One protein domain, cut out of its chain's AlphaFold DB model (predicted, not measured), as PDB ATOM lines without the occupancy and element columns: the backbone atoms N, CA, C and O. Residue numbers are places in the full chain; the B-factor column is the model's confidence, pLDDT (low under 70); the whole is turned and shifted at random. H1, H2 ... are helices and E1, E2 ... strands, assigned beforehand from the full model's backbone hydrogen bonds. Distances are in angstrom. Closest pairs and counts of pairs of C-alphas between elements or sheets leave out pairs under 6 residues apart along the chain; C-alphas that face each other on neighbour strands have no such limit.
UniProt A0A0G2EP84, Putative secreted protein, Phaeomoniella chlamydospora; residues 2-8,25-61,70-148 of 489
ATOM      1  N   ILE A   2      80.815 -51.930  53.312       32.47
ATOM      2  CA  ILE A   2      81.302 -52.848  54.348       32.47
ATOM      3  C   ILE A   2      82.439 -52.111  55.036       32.47
ATOM      4  O   ILE A   2      83.425 -51.769  54.387       32.47
ATOM      5  N   GLU A   3      82.233 -51.803  56.311       32.12
ATOM      6  CA  GLU A   3      83.157 -51.023  57.120       32.12
ATOM      7  C   GLU A   3      84.368 -51.866  57.525       32.12
ATOM      8  O   GLU A   3      84.226 -52.955  58.088       32.12
ATOM      9  N   THR A   4      85.563 -51.360  57.232       35.16
ATOM     10  CA  THR A   4      86.826 -51.913  57.696       35.16
ATOM     11  C   THR A   4      87.289 -51.080  58.888       35.16
ATOM     12  O   THR A   4      87.812 -49.981  58.725       35.16
ATOM     13  N   SER A   5      87.130 -51.605  60.102       35.72
ATOM     14  CA  SER A   5      88.004 -51.195  61.200       35.72
ATOM     15  C   SER A   5      89.225 -52.110  61.149       35.72
ATOM     16  O   SER A   5      89.096 -53.332  61.224       35.72
ATOM     17  N   SER A   6      90.423 -51.550  60.965       36.88
ATOM     18  CA  SER A   6      91.677 -52.313  60.955       36.88
ATOM     19  C   SER A   6      92.079 -52.711  62.384       36.88
ATOM     20  O   SER A   6      93.114 -52.291  62.903       36.88
ATOM     21  N   LEU A   7      91.218 -53.477  63.053       33.25
ATOM     22  CA  LEU A   7      91.512 -54.153  64.309       33.25
ATOM     23  C   LEU A   7      91.769 -55.619  63.966       33.25
ATOM     24  O   LEU A   7      90.877 -56.460  64.042       33.25
ATOM     25  N   THR A   8      92.988 -55.927  63.530       36.50
ATOM     26  CA  THR A   8      93.426 -57.321  63.433       36.50
ATOM     27  C   THR A   8      93.746 -57.816  64.839       36.50
ATOM     28  O   THR A   8      94.707 -57.357  65.464       36.50
ATOM     29  N   VAL A  25      97.309 -52.223  61.477       90.62
ATOM     30  CA  VAL A  25      98.218 -52.651  60.405       90.62
ATOM     31  C   VAL A  25      99.139 -51.509  59.972       90.62
ATOM     32  O   VAL A  25      98.854 -50.329  60.191       90.62
ATOM     33  N   ASP A  26     100.252 -51.838  59.329       92.69
ATOM     34  CA  ASP A  26     101.169 -50.827  58.806       92.69
ATOM     35  C   ASP A  26     100.567 -50.104  57.584       92.69
ATOM     36  O   ASP A  26     100.619 -50.596  56.460       92.69
ATOM     37  N   HIS A  27     100.022 -48.903  57.800       93.94
ATOM     38  CA  HIS A  27      99.429 -48.052  56.753       93.94
ATOM     39  C   HIS A  27     100.469 -47.406  55.820       93.94
ATOM     40  O   HIS A  27     100.122 -46.573  54.978       93.94
ATOM     41  N   PHE A  28     101.747 -47.755  55.981       95.19
ATOM     42  CA  PHE A  28     102.869 -47.279  55.181       95.19
ATOM     43  C   PHE A  28     103.553 -48.426  54.422       95.19
ATOM     44  O   PHE A  28     104.693 -48.278  53.981       95.19
ATOM     45  N   SER A  29     102.903 -49.581  54.263       96.56
ATOM     46  CA  SER A  29     103.473 -50.688  53.494       96.56
ATOM     47  C   SER A  29     102.437 -51.507  52.731       96.56
ATOM     48  O   SER A  29     101.259 -51.579  53.085       96.56
ATOM     49  N   ALA A  30     102.906 -52.156  51.662       96.81
ATOM     50  CA  ALA A  30     102.113 -53.136  50.931       96.81
ATOM     51  C   ALA A  30     101.820 -54.361  51.807       96.81
ATOM     52  O   ALA A  30     100.743 -54.937  51.718       96.81
ATOM     53  N   GLU A  31     102.755 -54.734  52.681       96.38
ATOM     54  CA  GLU A  31     102.614 -55.839  53.624       96.38
ATOM     55  C   GLU A  31     101.497 -55.581  54.645       96.38
ATOM     56  O   GLU A  31     100.748 -56.500  54.971       96.38
ATOM     57  N   GLY A  32     101.334 -54.338  55.117       95.19
ATOM     58  CA  GLY A  32     100.219 -53.970  55.991       95.19
ATOM     59  C   GLY A  32      98.861 -54.074  55.293       95.19
ATOM     60  O   GLY A  32      97.920 -54.621  55.869       95.19
ATOM     61  N   ALA A  33      98.770 -53.641  54.032       96.56
ATOM     62  CA  ALA A  33      97.578 -53.860  53.212       96.56
ATOM     63  C   ALA A  33      97.332 -55.359  52.958       96.56
ATOM     64  O   ALA A  33      96.202 -55.830  53.072       96.56
ATOM     65  N   GLN A  34      98.385 -56.133  52.679       96.56
ATOM     66  CA  GLN A  34      98.286 -57.575  52.449       96.56
ATOM     67  C   GLN A  34      97.775 -58.319  53.686       96.56
ATOM     68  O   GLN A  34      96.985 -59.246  53.549       96.56
ATOM     69  N   LEU A  35      98.139 -57.875  54.890       94.38
ATOM     70  CA  LEU A  35      97.616 -58.451  56.127       94.38
ATOM     71  C   LEU A  35      96.086 -58.302  56.234       94.38
ATOM     72  O   LEU A  35      95.413 -59.235  56.667       94.38
ATOM     73  N   ILE A  36      95.524 -57.166  55.799       92.44
ATOM     74  CA  ILE A  36      94.065 -56.998  55.686       92.44
ATOM     75  C   ILE A  36      93.514 -57.978  54.646       92.44
ATOM     76  O   ILE A  36      92.550 -58.694  54.915       92.44
ATOM     77  N   ILE A  37      94.136 -58.028  53.469       94.00
ATOM     78  CA  ILE A  37      93.697 -58.866  52.348       94.00
ATOM     79  C   ILE A  37      93.669 -60.349  52.724       94.00
ATOM     80  O   ILE A  37      92.731 -61.038  52.335       94.00
ATOM     81  N   ASP A  38      94.656 -60.833  53.475       92.94
ATOM     82  CA  ASP A  38      94.758 -62.234  53.889       92.94
ATOM     83  C   ASP A  38      93.747 -62.567  54.997       92.94
ATOM     84  O   ASP A  38      93.127 -63.631  54.981       92.94
ATOM     85  N   PHE A  39      93.501 -61.629  55.920       90.81
ATOM     86  CA  PHE A  39      92.556 -61.817  57.023       90.81
ATOM     87  C   PHE A  39      91.103 -61.981  56.552       90.81
ATOM     88  O   PHE A  39      90.335 -62.771  57.113       90.81
ATOM     89  N   TRP A  40      90.694 -61.225  55.529       90.19
ATOM     90  CA  TRP A  40      89.292 -61.153  55.108       90.19
ATOM     91  C   TRP A  40      88.730 -62.477  54.569       90.19
ATOM     92  O   TRP A  40      87.682 -62.891  55.060       90.19
ATOM     93  N   PRO A  41      89.369 -63.185  53.619       85.31
ATOM     94  CA  PRO A  41      88.970 -64.526  53.186       85.31
ATOM     95  C   PRO A  41      88.839 -65.536  54.321       85.31
ATOM     96  O   PRO A  41      87.914 -66.344  54.308       85.31
ATOM     97  N   GLU A  42      89.734 -65.475  55.305       86.94
ATOM     98  CA  GLU A  42      89.745 -66.418  56.422       86.94
ATOM     99  C   GLU A  42      88.635 -66.140  57.443       86.94
ATOM    100  O   GLU A  42      88.074 -67.077  58.010       86.94
ATOM    101  N   SER A  43      88.292 -64.865  57.657       87.62
ATOM    102  CA  SER A  43      87.449 -64.452  58.789       87.62
ATOM    103  C   SER A  43      86.076 -63.895  58.405       87.62
ATOM    104  O   SER A  43      85.128 -64.022  59.179       87.62
ATOM    105  N   LEU A  44      85.947 -63.263  57.235       84.94
ATOM    106  CA  LEU A  44      84.767 -62.472  56.847       84.94
ATOM    107  C   LEU A  44      84.176 -62.874  55.491       84.94
ATOM    108  O   LEU A  44      82.974 -62.729  55.285       84.94
ATOM    109  N   LEU A  45      84.993 -63.380  54.565       87.00
ATOM    110  CA  LEU A  45      84.614 -63.688  53.184       87.00
ATOM    111  C   LEU A  45      84.573 -65.200  52.906       87.00
ATOM    112  O   LEU A  45      84.975 -65.650  51.833       87.00
ATOM    113  N   PHE A  46      84.078 -65.986  53.862       83.62
ATOM    114  CA  PHE A  46      83.912 -67.435  53.720       83.62
ATOM    115  C   PHE A  46      82.615 -67.811  52.973       83.62
ATOM    116  O   PHE A  46      81.704 -66.994  52.796       83.62
ATOM    117  N   ASP A  47      82.535 -69.070  52.532       89.25
ATOM    118  CA  ASP A  47      81.419 -69.647  51.769       89.25
ATOM    119  C   ASP A  47      81.016 -68.803  50.541       89.25
ATOM    120  O   ASP A  47      81.834 -68.536  49.662       89.25
ATOM    121  N   ASN A  48      79.746 -68.402  50.441       91.12
ATOM    122  CA  ASN A  48      79.203 -67.624  49.327       91.12
ATOM    123  C   ASN A  48      79.234 -66.105  49.574       91.12
ATOM    124  O   ASN A  48      78.666 -65.348  48.783       91.12
ATOM    125  N   THR A  49      79.880 -65.640  50.647       90.12
ATOM    126  CA  THR A  49      79.950 -64.212  50.991       90.12
ATOM    127  C   THR A  49      80.573 -63.359  49.879       90.12
ATOM    128  O   THR A  49      79.974 -62.336  49.549       90.12
ATOM    129  N   PRO A  50      81.678 -63.759  49.211       89.56
ATOM    130  CA  PRO A  50      82.219 -62.989  48.086       89.56
ATOM    131  C   PRO A  50      81.205 -62.778  46.954       89.56
ATOM    132  O   PRO A  50      81.108 -61.688  46.394       89.56
ATOM    133  N   ASP A  51      80.412 -63.803  46.634       91.62
ATOM    134  CA  ASP A  51      79.391 -63.714  45.586       91.62
ATOM    135  C   ASP A  51      78.223 -62.818  45.999       91.62
ATOM    136  O   ASP A  51      77.661 -62.121  45.154       91.62
ATOM    137  N   LEU A  52      77.864 -62.806  47.285       92.19
ATOM    138  CA  LEU A  52      76.874 -61.871  47.818       92.19
ATOM    139  C   LEU A  52      77.395 -60.433  47.764       92.19
ATOM    140  O   LEU A  52      76.671 -59.550  47.313       92.19
ATOM    141  N   ILE A  53      78.655 -60.197  48.140       91.00
ATOM    142  CA  ILE A  53      79.284 -58.872  48.051       91.00
ATOM    143  C   ILE A  53      79.290 -58.369  46.611       91.00
ATOM    144  O   ILE A  53      78.936 -57.222  46.386       91.00
ATOM    145  N   ARG A  54      79.584 -59.215  45.621       90.44
ATOM    146  CA  ARG A  54      79.483 -58.819  44.204       90.44
ATOM    147  C   ARG A  54      78.067 -58.455  43.769       90.44
ATOM    148  O   ARG A  54      77.895 -57.667  42.848       90.44
ATOM    149  N   GLN A  55      77.052 -59.065  44.378       92.75
ATOM    150  CA  GLN A  55      75.654 -58.819  44.021       92.75
ATOM    151  C   GLN A  55      75.097 -57.533  44.635       92.75
ATOM    152  O   GLN A  55      74.250 -56.897  44.011       92.75
ATOM    153  N   VAL A  56      75.515 -57.176  45.857       92.00
ATOM    154  CA  VAL A  56      74.894 -56.070  46.619       92.00
ATOM    155  C   VAL A  56      75.872 -55.012  47.125       92.00
ATOM    156  O   VAL A  56      75.454 -53.935  47.550       92.00
ATOM    157  N   GLY A  57      77.165 -55.314  47.139       89.62
ATOM    158  CA  GLY A  57      78.227 -54.419  47.568       89.62
ATOM    159  C   GLY A  57      78.612 -53.445  46.461       89.62
ATOM    160  O   GLY A  57      78.625 -53.790  45.287       89.62
ATOM    161  N   ASN A  58      78.943 -52.220  46.864       91.44
ATOM    162  CA  ASN A  58      79.509 -51.212  45.965       91.44
ATOM    163  C   ASN A  58      80.924 -50.830  46.402       91.44
ATOM    164  O   ASN A  58      81.828 -50.773  45.578       91.44
ATOM    165  N   TYR A  59      81.116 -50.645  47.716       93.75
ATOM    166  CA  TYR A  59      82.393 -50.266  48.308       93.75
ATOM    167  C   TYR A  59      82.789 -51.157  49.484       93.75
ATOM    168  O   TYR A  59      81.973 -51.400  50.387       93.75
ATOM    169  N   MET A  60      84.056 -51.554  49.476       93.56
ATOM    170  CA  MET A  60      84.871 -51.774  50.671       93.56
ATOM    171  C   MET A  60      85.304 -50.402  51.193       93.56
ATOM    172  O   MET A  60      85.603 -49.530  50.374       93.56
ATOM    173  N   TRP A  61      85.275 -50.180  52.508       93.31
ATOM    174  CA  TRP A  61      85.420 -48.828  53.054       93.31
ATOM    175  C   TRP A  61      86.288 -48.748  54.306       93.31
ATOM    176  O   TRP A  61      86.035 -49.489  55.251       93.31
ATOM    177  N   GLY A  70      99.053 -41.634  70.733       64.88
ATOM    178  CA  GLY A  70     100.158 -42.347  71.392       64.88
ATOM    179  C   GLY A  70     101.377 -42.652  70.512       64.88
ATOM    180  O   GLY A  70     102.399 -43.064  71.052       64.88
ATOM    181  N   VAL A  71     101.328 -42.368  69.205       75.81
ATOM    182  CA  VAL A  71     102.468 -42.541  68.284       75.81
ATOM    183  C   VAL A  71     103.074 -41.182  67.937       75.81
ATOM    184  O   VAL A  71     102.388 -40.314  67.407       75.81
ATOM    185  N   THR A  72     104.346 -40.965  68.281       76.44
ATOM    186  CA  THR A  72     105.068 -39.701  68.027       76.44
ATOM    187  C   THR A  72     105.807 -39.686  66.694       76.44
ATOM    188  O   THR A  72     106.016 -38.622  66.122       76.44
ATOM    189  N   THR A  73     106.206 -40.855  66.193       87.31
ATOM    190  CA  THR A  73     106.998 -41.002  64.967       87.31
ATOM    191  C   THR A  73     106.470 -42.192  64.184       87.31
ATOM    192  O   THR A  73     106.392 -43.293  64.728       87.31
ATOM    193  N   TYR A  74     106.097 -41.975  62.926       90.31
ATOM    194  CA  TYR A  74     105.666 -43.046  62.035       90.31
ATOM    195  C   TYR A  74     106.868 -43.696  61.365       90.31
ATOM    196  O   TYR A  74     107.803 -43.036  60.928       90.31
ATOM    197  N   TRP A  75     106.873 -45.019  61.303       91.94
ATOM    198  CA  TRP A  75     107.997 -45.732  60.728       91.94
ATOM    199  C   TRP A  75     107.562 -47.087  60.200       91.94
ATOM    200  O   TRP A  75     106.759 -47.770  60.827       91.94
ATOM    201  N   THR A  76     108.161 -47.490  59.087       94.12
ATOM    202  CA  THR A  76     108.034 -48.832  58.516       94.12
ATOM    203  C   THR A  76     109.428 -49.324  58.107       94.12
ATOM    204  O   THR A  76     110.279 -48.496  57.751       94.12
ATOM    205  N   PRO A  77     109.727 -50.639  58.148       95.44
ATOM    206  CA  PRO A  77     111.040 -51.163  57.770       95.44
ATOM    207  C   PRO A  77     111.537 -50.710  56.389       95.44
ATOM    208  O   PRO A  77     112.743 -50.530  56.209       95.44
ATOM    209  N   ASN A  78     110.632 -50.482  55.431       95.00
ATOM    210  CA  ASN A  78     110.985 -50.072  54.069       95.00
ATOM    211  C   ASN A  78     111.199 -48.549  53.900       95.00
ATOM    212  O   ASN A  78     111.612 -48.089  52.831       95.00
ATOM    213  N   LEU A  79     110.961 -47.746  54.944       96.88
ATOM    214  CA  LEU A  79     111.065 -46.287  54.868       96.88
ATOM    215  C   LEU A  79     112.473 -45.815  54.483       96.88
ATOM    216  O   LEU A  79     112.573 -45.047  53.527       96.88
ATOM    217  N   PRO A  80     113.578 -46.283  55.105       97.56
ATOM    218  CA  PRO A  80     114.920 -45.835  54.724       97.56
ATOM    219  C   PRO A  80     115.278 -46.125  53.265       97.56
ATOM    220  O   PRO A  80     115.999 -45.344  52.645       97.56
ATOM    221  N   HIS A  81     114.785 -47.242  52.722       96.81
ATOM    222  CA  HIS A  81     115.022 -47.622  51.332       96.81
ATOM    223  C   HIS A  81     114.230 -46.736  50.364       96.81
ATOM    224  O   HIS A  81     114.810 -46.192  49.422       96.81
ATOM    225  N   THR A  82     112.937 -46.541  50.632       96.69
ATOM    226  CA  THR A  82     112.056 -45.683  49.821       96.69
ATOM    227  C   THR A  82     112.535 -44.235  49.847       96.69
ATOM    228  O   THR A  82     112.716 -43.622  48.799       96.69
ATOM    229  N   PHE A  83     112.875 -43.727  51.033       96.81
ATOM    230  CA  PHE A  83     113.448 -42.398  51.216       96.81
ATOM    231  C   PHE A  83     114.724 -42.216  50.384       96.81
ATOM    232  O   PHE A  83     114.836 -41.271  49.608       96.81
ATOM    233  N   ALA A  84     115.684 -43.142  50.501       96.06
ATOM    234  CA  ALA A  84     116.942 -43.041  49.767       96.06
ATOM    235  C   ALA A  84     116.752 -43.118  48.249       96.06
ATOM    236  O   ALA A  84     117.450 -42.420  47.513       96.06
ATOM    237  N   THR A  85     115.789 -43.921  47.794       95.56
ATOM    238  CA  THR A  85     115.436 -44.052  46.376       95.56
ATOM    239  C   THR A  85     114.818 -42.766  45.831       95.56
ATOM    240  O   THR A  85     115.235 -42.296  44.774       95.56
ATOM    241  N   ASN A  86     113.883 -42.158  46.566       93.44
ATOM    242  CA  ASN A  86     113.094 -41.029  46.066       93.44
ATOM    243  C   ASN A  86     113.758 -39.665  46.307       93.44
ATOM    244  O   ASN A  86     113.522 -38.727  45.546       93.44
ATOM    245  N   ARG A  87     114.596 -39.533  47.344       92.25
ATOM    246  CA  ARG A  87     115.281 -38.273  47.702       92.25
ATOM    247  C   ARG A  87     116.753 -38.239  47.297       92.25
ATOM    248  O   ARG A  87     117.337 -37.166  47.185       92.25
ATOM    249  N   GLY A  88     117.364 -39.400  47.051       92.44
ATOM    250  CA  GLY A  88     118.763 -39.509  46.626       92.44
ATOM    251  C   GLY A  88     119.794 -39.424  47.758       92.44
ATOM    252  O   GLY A  88     120.988 -39.303  47.483       92.44
ATOM    253  N   TYR A  89     119.372 -39.498  49.024       93.75
ATOM    254  CA  TYR A  89     120.257 -39.523  50.195       93.75
ATOM    255  C   TYR A  89     119.648 -40.331  51.355       93.75
ATOM    256  O   TYR A  89     118.463 -40.633  51.363       93.75
ATOM    257  N   SER A  90     120.456 -40.730  52.346       95.56
ATOM    258  CA  SER A  90     119.987 -41.578  53.457       95.56
ATOM    259  C   SER A  90     119.359 -40.772  54.597       95.56
ATOM    260  O   SER A  90     119.981 -39.840  55.106       95.56
ATOM    261  N   ILE A  91     118.196 -41.219  55.084       95.50
ATOM    262  CA  ILE A  91     117.536 -40.657  56.274       95.50
ATOM    263  C   ILE A  91     118.299 -40.922  57.583       95.50
ATOM    264  O   ILE A  91     118.106 -40.208  58.559       95.50
ATOM    265  N   ASN A  92     119.198 -41.913  57.634       94.69
ATOM    266  CA  ASN A  92     119.782 -42.407  58.891       94.69
ATOM    267  C   ASN A  92     120.478 -41.322  59.727       94.69
ATOM    268  O   ASN A  92     120.448 -41.374  60.955       94.69
ATOM    269  N   LYS A  93     121.101 -40.334  59.074       91.25
ATOM    270  CA  LYS A  93     121.763 -39.211  59.757       91.25
ATOM    271  C   LYS A  93     120.761 -38.232  60.390       91.25
ATOM    272  O   LYS A  93     121.108 -37.535  61.338       91.25
ATOM    273  N   TYR A  94     119.537 -38.203  59.878       93.69
ATOM    274  CA  TYR A  94     118.496 -37.223  60.182       93.69
ATOM    275  C   TYR A  94     117.377 -37.788  61.065       93.69
ATOM    276  O   TYR A  94     116.452 -37.059  61.402       93.69
ATOM    277  N   ILE A  95     117.489 -39.052  61.504       93.56
ATOM    278  CA  ILE A  95     116.544 -39.693  62.435       93.56
ATOM    279  C   ILE A  95     116.212 -38.802  63.647       93.56
ATOM    280  O   ILE A  95     115.027 -38.671  63.949       93.56
ATOM    281  N   PRO A  96     117.184 -38.148  64.325       92.44
ATOM    282  CA  PRO A  96     116.854 -37.269  65.446       92.44
ATOM    283  C   PRO A  96     115.898 -36.134  65.056       92.44
ATOM    284  O   PRO A  96     114.956 -35.859  65.786       92.44
ATOM    285  N   VAL A  97     116.096 -35.524  63.885       92.25
ATOM    286  CA  VAL A  97     115.302 -34.378  63.413       92.25
ATOM    287  C   VAL A  97     113.872 -34.795  63.081       92.25
ATOM    288  O   VAL A  97     112.946 -34.065  63.406       92.25
ATOM    289  N   VAL A  98     113.668 -35.984  62.508       91.00
ATOM    290  CA  VAL A  98     112.335 -36.483  62.114       91.00
ATOM    291  C   VAL A  98     111.585 -37.208  63.239       91.00
ATOM    292  O   VAL A  98     110.494 -37.736  63.027       91.00
ATOM    293  N   THR A  99     112.164 -37.273  64.438       88.94
ATOM    294  CA  THR A  99     111.507 -37.870  65.605       88.94
ATOM    295  C   THR A  99     110.578 -36.838  66.252       88.94
ATOM    296  O   THR A  99     110.997 -35.718  66.522       88.94
ATOM    297  N   ASP A 100     109.334 -37.232  66.542       84.00
ATOM    298  CA  ASP A 100     108.307 -36.404  67.211       84.00
ATOM    299  C   ASP A 100     107.807 -35.176  66.416       84.00
ATOM    300  O   ASP A 100     107.329 -34.194  66.976       84.00
ATOM    301  N   VAL A 101     107.862 -35.237  65.083       78.19
ATOM    302  CA  VAL A 101     107.480 -34.138  64.167       78.19
ATOM    303  C   VAL A 101     106.050 -34.259  63.618       78.19
ATOM    304  O   VAL A 101     105.813 -34.021  62.438       78.19
ATOM    305  N   ARG A 102     105.082 -34.665  64.456       72.25
ATOM    306  CA  ARG A 102     103.667 -34.990  64.121       72.25
ATOM    307  C   ARG A 102     102.950 -33.961  63.208       72.25
ATOM    308  O   ARG A 102     102.177 -33.143  63.693       72.25
ATOM    309  N   GLY A 103     103.204 -33.978  61.899       65.50
ATOM    310  CA  GLY A 103     102.667 -32.983  60.947       65.50
ATOM    311  C   GLY A 103     103.187 -31.575  61.125       65.50
ATOM    312  O   GLY A 103     102.649 -30.644  60.537       65.50
ATOM    313  N   SER A 104     104.217 -31.436  61.949       72.38
ATOM    314  CA  SER A 104     104.893 -30.190  62.247       72.38
ATOM    315  C   SER A 104     106.236 -30.199  61.536       72.38
ATOM    316  O   SER A 104     106.858 -31.248  61.388       72.38
ATOM    317  N   THR A 105     106.705 -29.032  61.127       73.62
ATOM    318  CA  THR A 105     108.093 -28.831  60.696       73.62
ATOM    319  C   THR A 105     109.008 -28.455  61.867       73.62
ATOM    320  O   THR A 105     110.209 -28.291  61.689       73.62
ATOM    321  N   THR A 106     108.465 -28.353  63.084       79.88
ATOM    322  CA  THR A 106     109.225 -28.078  64.310       79.88
ATOM    323  C   THR A 106     109.693 -29.377  64.955       79.88
ATOM    324  O   THR A 106     108.870 -30.217  65.323       79.88
ATOM    325  N   SER A 107     111.003 -29.497  65.168       84.56
ATOM    326  CA  SER A 107     111.636 -30.613  65.876       84.56
ATOM    327  C   SER A 107     112.301 -30.164  67.178       84.56
ATOM    328  O   SER A 107     112.713 -29.014  67.324       84.56
ATOM    329  N   SER A 108     112.454 -31.094  68.125       86.12
ATOM    330  CA  SER A 108     113.304 -30.884  69.309       86.12
ATOM    331  C   SER A 108     114.800 -30.880  68.965       86.12
ATOM    332  O   SER A 108     115.619 -30.445  69.776       86.12
ATOM    333  N   TYR A 109     115.161 -31.372  67.777       88.88
ATOM    334  CA  TYR A 109     116.525 -31.412  67.269       88.88
ATOM    335  C   TYR A 109     116.614 -30.549  66.014       88.88
ATOM    336  O   TYR A 109     115.973 -30.853  65.014       88.88
ATOM    337  N   ILE A 110     117.438 -29.507  66.067       88.38
ATOM    338  CA  ILE A 110     117.719 -28.635  64.923       88.38
ATOM    339  C   ILE A 110     119.090 -28.952  64.334       88.38
ATOM    340  O   ILE A 110     120.003 -29.384  65.049       88.38
ATOM    341  N   LEU A 111     119.231 -28.735  63.031       89.38
ATOM    342  CA  LEU A 111     120.519 -28.780  62.346       89.38
ATOM    343  C   LEU A 111     121.150 -27.384  62.295       89.38
ATOM    344  O   LEU A 111     120.485 -26.374  62.501       89.38
ATOM    345  N   ASP A 112     122.453 -27.332  62.039       86.38
ATOM    346  CA  ASP A 112     123.222 -26.099  61.853       86.38
ATOM    347  C   ASP A 112     123.183 -25.577  60.401       86.38
ATOM    348  O   ASP A 112     124.066 -24.826  59.979       86.38
ATOM    349  N   ASP A 113     122.171 -25.980  59.630       82.56
ATOM    350  CA  ASP A 113     121.914 -25.529  58.265       82.56
ATOM    351  C   ASP A 113     120.937 -24.339  58.208       82.56
ATOM    352  O   ASP A 113     120.492 -23.807  59.223       82.56
ATOM    353  N   GLY A 114     120.685 -23.834  56.997       80.81
ATOM    354  CA  GLY A 114     119.963 -22.575  56.793       80.81
ATOM    355  C   GLY A 114     118.466 -22.627  57.111       80.81
ATOM    356  O   GLY A 114     117.871 -21.570  57.312       80.81
ATOM    357  N   ASP A 115     117.871 -23.818  57.138       86.44
ATOM    358  CA  ASP A 115     116.458 -24.078  57.425       86.44
ATOM    359  C   ASP A 115     116.259 -24.916  58.700       86.44
ATOM    360  O   ASP A 115     115.172 -25.441  58.923       86.44
ATOM    361  N   GLU A 116     117.297 -25.046  59.535       89.38
ATOM    362  CA  GLU A 116     117.285 -25.745  60.830       89.38
ATOM    363  C   GLU A 116     116.810 -27.213  60.762       89.38
ATOM    364  O   GLU A 116     116.425 -27.811  61.771       89.38
ATOM    365  N   GLY A 117     116.887 -27.830  59.581       89.44
ATOM    366  CA  GLY A 117     116.477 -29.203  59.310       89.44
ATOM    367  C   GLY A 117     115.048 -29.392  58.779       89.44
ATOM    368  O   GLY A 117     114.630 -30.541  58.599       89.44
ATOM    369  N   VAL A 118     114.307 -28.316  58.494       89.75
ATOM    370  CA  VAL A 118     112.912 -28.371  58.009       89.75
ATOM    371  C   VAL A 118     112.767 -29.188  56.723       89.75
ATOM    372  O   VAL A 118     111.902 -30.063  56.658       89.75
ATOM    373  N   GLY A 119     113.638 -28.995  55.730       91.19
ATOM    374  CA  GLY A 119     113.556 -29.725  54.463       91.19
ATOM    375  C   GLY A 119     113.690 -31.245  54.624       91.19
ATOM    376  O   GLY A 119     113.079 -32.008  53.878       91.19
ATOM    377  N   PHE A 120     114.434 -31.720  55.631       92.62
ATOM    378  CA  PHE A 120     114.537 -33.156  55.920       92.62
ATOM    379  C   PHE A 120     113.248 -33.721  56.519       92.62
ATOM    380  O   PHE A 120     112.897 -34.874  56.254       92.62
ATOM    381  N   ILE A 121     112.546 -32.920  57.325       92.94
ATOM    382  CA  ILE A 121     111.243 -33.280  57.890       92.94
ATOM    383  C   ILE A 121     110.211 -33.391  56.771       92.94
ATOM    384  O   ILE A 121     109.487 -34.384  56.713       92.94
ATOM    385  N   GLU A 122     110.186 -32.425  55.853       92.19
ATOM    386  CA  GLU A 122     109.291 -32.451  54.693       92.19
ATOM    387  C   GLU A 122     109.574 -33.647  53.774       92.19
ATOM    388  O   GLU A 122     108.643 -34.344  53.380       92.19
ATOM    389  N   ASP A 123     110.844 -33.956  53.489       93.81
ATOM    390  CA  ASP A 123     111.211 -35.130  52.685       93.81
ATOM    391  C   ASP A 123     110.759 -36.445  53.333       93.81
ATOM    392  O   ASP A 123     110.357 -37.387  52.637       93.81
ATOM    393  N   TYR A 124     110.821 -36.524  54.665       95.00
ATOM    394  CA  TYR A 124     110.337 -37.665  55.436       95.00
ATOM    395  C   TYR A 124     108.808 -37.762  55.398       95.00
ATOM    396  O   TYR A 124     108.287 -38.834  55.092       95.00
ATOM    397  N   GLN A 125     108.088 -36.658  55.616       93.44
ATOM    398  CA  GLN A 125     106.623 -36.620  55.534       93.44
ATOM    399  C   GLN A 125     106.127 -36.954  54.118       93.44
ATOM    400  O   GLN A 125     105.234 -37.783  53.964       93.44
ATOM    401  N   GLN A 126     106.775 -36.425  53.077       94.88
ATOM    402  CA  GLN A 126     106.494 -36.796  51.688       94.88
ATOM    403  C   GLN A 126     106.744 -38.292  51.439       94.88
ATOM    404  O   GLN A 126     105.990 -38.936  50.714       94.88
ATOM    405  N   THR A 127     107.777 -38.877  52.056       96.12
ATOM    406  CA  THR A 127     108.037 -40.323  51.941       96.12
ATOM    407  C   THR A 127     106.932 -41.141  52.607       96.12
ATOM    408  O   THR A 127     106.518 -42.161  52.064       96.12
ATOM    409  N   LEU A 128     106.412 -40.699  53.756       95.50
ATOM    410  CA  LEU A 128     105.255 -41.335  54.390       95.50
ATOM    411  C   LEU A 128     104.001 -41.243  53.513       95.50
ATOM    412  O   LEU A 128     103.268 -42.224  53.416       95.50
ATOM    413  N   THR A 129     103.772 -40.108  52.843       95.94
ATOM    414  CA  THR A 129     102.684 -39.965  51.865       95.94
ATOM    415  C   THR A 129     102.823 -40.995  50.745       95.94
ATOM    416  O   THR A 129     101.885 -41.743  50.496       95.94
ATOM    417  N   GLU A 130     103.994 -41.097  50.117       97.06
ATOM    418  CA  GLU A 130     104.253 -42.058  49.031       97.06
ATOM    419  C   GLU A 130     104.075 -43.518  49.488       97.06
ATOM    420  O   GLU A 130     103.531 -44.349  48.764       97.06
ATOM    421  N   LEU A 131     104.485 -43.839  50.715       97.56
ATOM    422  CA  LEU A 131     104.287 -45.159  51.313       97.56
ATOM    423  C   LEU A 131     102.808 -45.467  51.597       97.56
ATOM    424  O   LEU A 131     102.354 -46.587  51.370       97.56
ATOM    425  N   ASN A 132     102.033 -44.479  52.045       96.62
ATOM    426  CA  ASN A 132     100.594 -44.639  52.229       96.62
ATOM    427  C   ASN A 132      99.847 -44.789  50.892       96.62
ATOM    428  O   ASN A 132      98.901 -45.566  50.796       96.62
ATOM    429  N   GLN A 133     100.309 -44.132  49.828       97.69
ATOM    430  CA  GLN A 133      99.769 -44.338  48.480       97.69
ATOM    431  C   GLN A 133      99.947 -45.790  48.008       97.69
ATOM    432  O   GLN A 133      99.053 -46.333  47.356       97.69
ATOM    433  N   ILE A 134     101.055 -46.449  48.373       97.94
ATOM    434  CA  ILE A 134     101.255 -47.885  48.114       97.94
ATOM    435  C   ILE A 134     100.198 -48.712  48.858       97.94
ATOM    436  O   ILE A 134      99.545 -49.547  48.236       97.94
ATOM    437  N   TYR A 135      99.991 -48.450  50.152       97.88
ATOM    438  CA  TYR A 135      98.954 -49.109  50.958       97.88
ATOM    439  C   TYR A 135      97.557 -48.975  50.319       97.88
ATOM    440  O   TYR A 135      96.895 -49.981  50.053       97.88
ATOM    441  N   LEU A 136      97.149 -47.749  49.968       98.12
ATOM    442  CA  LEU A 136      95.857 -47.472  49.326       98.12
ATOM    443  C   LEU A 136      95.721 -48.147  47.953       98.12
ATOM    444  O   LEU A 136      94.653 -48.662  47.618       98.12
ATOM    445  N   SER A 137      96.802 -48.193  47.169       98.38
ATOM    446  CA  SER A 137      96.809 -48.845  45.851       98.38
ATOM    447  C   SER A 137      96.560 -50.347  45.954       98.38
ATOM    448  O   SER A 137      95.799 -50.904  45.163       98.38
ATOM    449  N   VAL A 138      97.190 -51.005  46.933       98.44
ATOM    450  CA  VAL A 138      97.054 -52.451  47.149       98.44
ATOM    451  C   VAL A 138      95.615 -52.804  47.538       98.44
ATOM    452  O   VAL A 138      95.035 -53.726  46.962       98.44
ATOM    453  N   LEU A 139      95.000 -52.034  48.443       97.94
ATOM    454  CA  LEU A 139      93.604 -52.247  48.846       97.94
ATOM    455  C   LEU A 139      92.612 -51.927  47.725       97.94
ATOM    456  O   LEU A 139      91.658 -52.681  47.516       97.94
ATOM    457  N   THR A 140      92.878 -50.876  46.949       98.38
ATOM    458  CA  THR A 140      92.096 -50.542  45.753       98.38
ATOM    459  C   THR A 140      92.094 -51.703  44.768       98.38
ATOM    460  O   THR A 140      91.024 -52.217  44.434       98.38
ATOM    461  N   GLN A 141      93.273 -52.210  44.401       98.19
ATOM    462  CA  GLN A 141      93.399 -53.332  43.472       98.19
ATOM    463  C   GLN A 141      92.715 -54.602  43.999       98.19
ATOM    464  O   GLN A 141      92.080 -55.339  43.242       98.19
ATOM    465  N   TRP A 142      92.832 -54.884  45.296       96.44
ATOM    466  CA  TRP A 142      92.157 -56.028  45.899       96.44
ATOM    467  C   TRP A 142      90.630 -55.910  45.847       96.44
ATOM    468  O   TRP A 142      89.965 -56.872  45.460       96.44
ATOM    469  N   SER A 143      90.074 -54.743  46.177       95.56
ATOM    470  CA  SER A 143      88.626 -54.519  46.124       95.56
ATOM    471  C   SER A 143      88.072 -54.723  44.708       95.56
ATOM    472  O   SER A 143      87.068 -55.420  44.527       95.56
ATOM    473  N   GLU A 144      88.800 -54.239  43.696       96.12
ATOM    474  CA  GLU A 144      88.453 -54.397  42.284       96.12
ATOM    475  C   GLU A 144      88.470 -55.875  41.881       96.12
ATOM    476  O   GLU A 144      87.551 -56.347  41.208       96.12
ATOM    477  N   ASN A 145      89.445 -56.651  42.371       94.19
ATOM    478  CA  ASN A 145      89.491 -58.104  42.169       94.19
ATOM    479  C   ASN A 145      88.323 -58.842  42.850       94.19
ATOM    480  O   ASN A 145      87.900 -59.906  42.384       94.19
ATOM    481  N   LEU A 146      87.775 -58.295  43.938       92.19
ATOM    482  CA  LEU A 146      86.552 -58.804  44.554       92.19
ATOM    483  C   LEU A 146      85.292 -58.431  43.763       92.19
ATOM    484  O   LEU A 146      84.266 -59.076  43.968       92.19
ATOM    485  N   GLY A 147      85.370 -57.492  42.817       94.31
ATOM    486  CA  GLY A 147      84.245 -57.006  42.015       94.31
ATOM    487  C   GLY A 147      83.502 -55.823  42.639       94.31
ATOM    488  O   GLY A 147      82.356 -55.572  42.277       94.31
ATOM    489  N   VAL A 148      84.137 -55.120  43.578       95.06
ATOM    490  CA  VAL A 148      83.640 -53.894  44.222       95.06
ATOM    491  C   VAL A 148      84.718 -52.808  44.151       95.06
ATOM    492  O   VAL A 148      85.783 -53.026  43.590       95.06
TER     493      VAL A 148
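This is residues 2 to 8, 25 to 61 and 70 to 148 of the 489 residues of the protein "Putative secreted protein" of Phaeomoniella chlamydospora (UniProt A0A0G2EP84). One long helix, H4, makes the long axis of a loose rod; H1 runs side by side with its later part, and the shorter H3 crosses its earlier part. H2 and a tiny sheet of two strands, E1 and E2, gather near the last residues of H4, while residues 88 to 117, with no named element, loop about toward the end where it begins. The printed part has 123 residues, in the order E1, H1, H2, E2, H3, H4; the sheet is parallel and the class is mostly helix. The radius of gyration of the C-alphas is 18.6 A, and the spans are 62 by 29 by 21 A.

E1, residues 2 to 4, and E2, residues 59 to 61, are parallel neighbours at 27 degrees, with N 4 and O 61 at 2.8 A and N 61 and O 2 at 3.1 A, within hydrogen-bond range. H1, residues 30 to 43, touches residues 134 to 142 of H4, residues 118 to 146, closest at the C-alphas of Ala 30 and Tyr 135, 5.1 A apart. These two helices run the same way at a shallow tilt of 31 degrees. H2, residues 49 to 56, is close to H4 but not clearly touching; their closest C-alphas, Pro 50 and Leu 146, are 7.0 A apart. The closest C-alphas of E2 and H4, Met 60 and Ser 143, are 6.5 A apart. H3, residues 79 to 87, touches residues 123 to 131 of H4, closest at the C-alphas of Phe 83 and Thr 127, 5.8 A, and is only just about perpendicular to it at 72 degrees. H1 and H3 are apart. Every O i to N i+4 pair is within hydrogen-bond range in H2, H3 and H4; in H1 it is 8 of 10.

E1 begins at C-alpha 2 (81.302, -52.848, 54.348). H1 is 20.1 A long, H2 10.5 A and H3 11.5 A; E1 measures 6.5 A and E2 5.8 A. H4, 42.5 A long, runs from C-alpha 118 (112.912, -28.371, 58.009) to C-alpha 146 (86.552, -58.804, 44.554).

The two C-alphas farthest apart, Asn 48 and Asp 112, are 61.8 A apart. Residues 9 to 24 and 62 to 69 are not printed, with C-alpha gaps of 7.3 A and 24.4 A across the cuts. The link from H3 to H4 is long, with 30 residues. The mean pLDDT of the printed part is 88.0; residues 2 to 8, 70 and 103 are under 70.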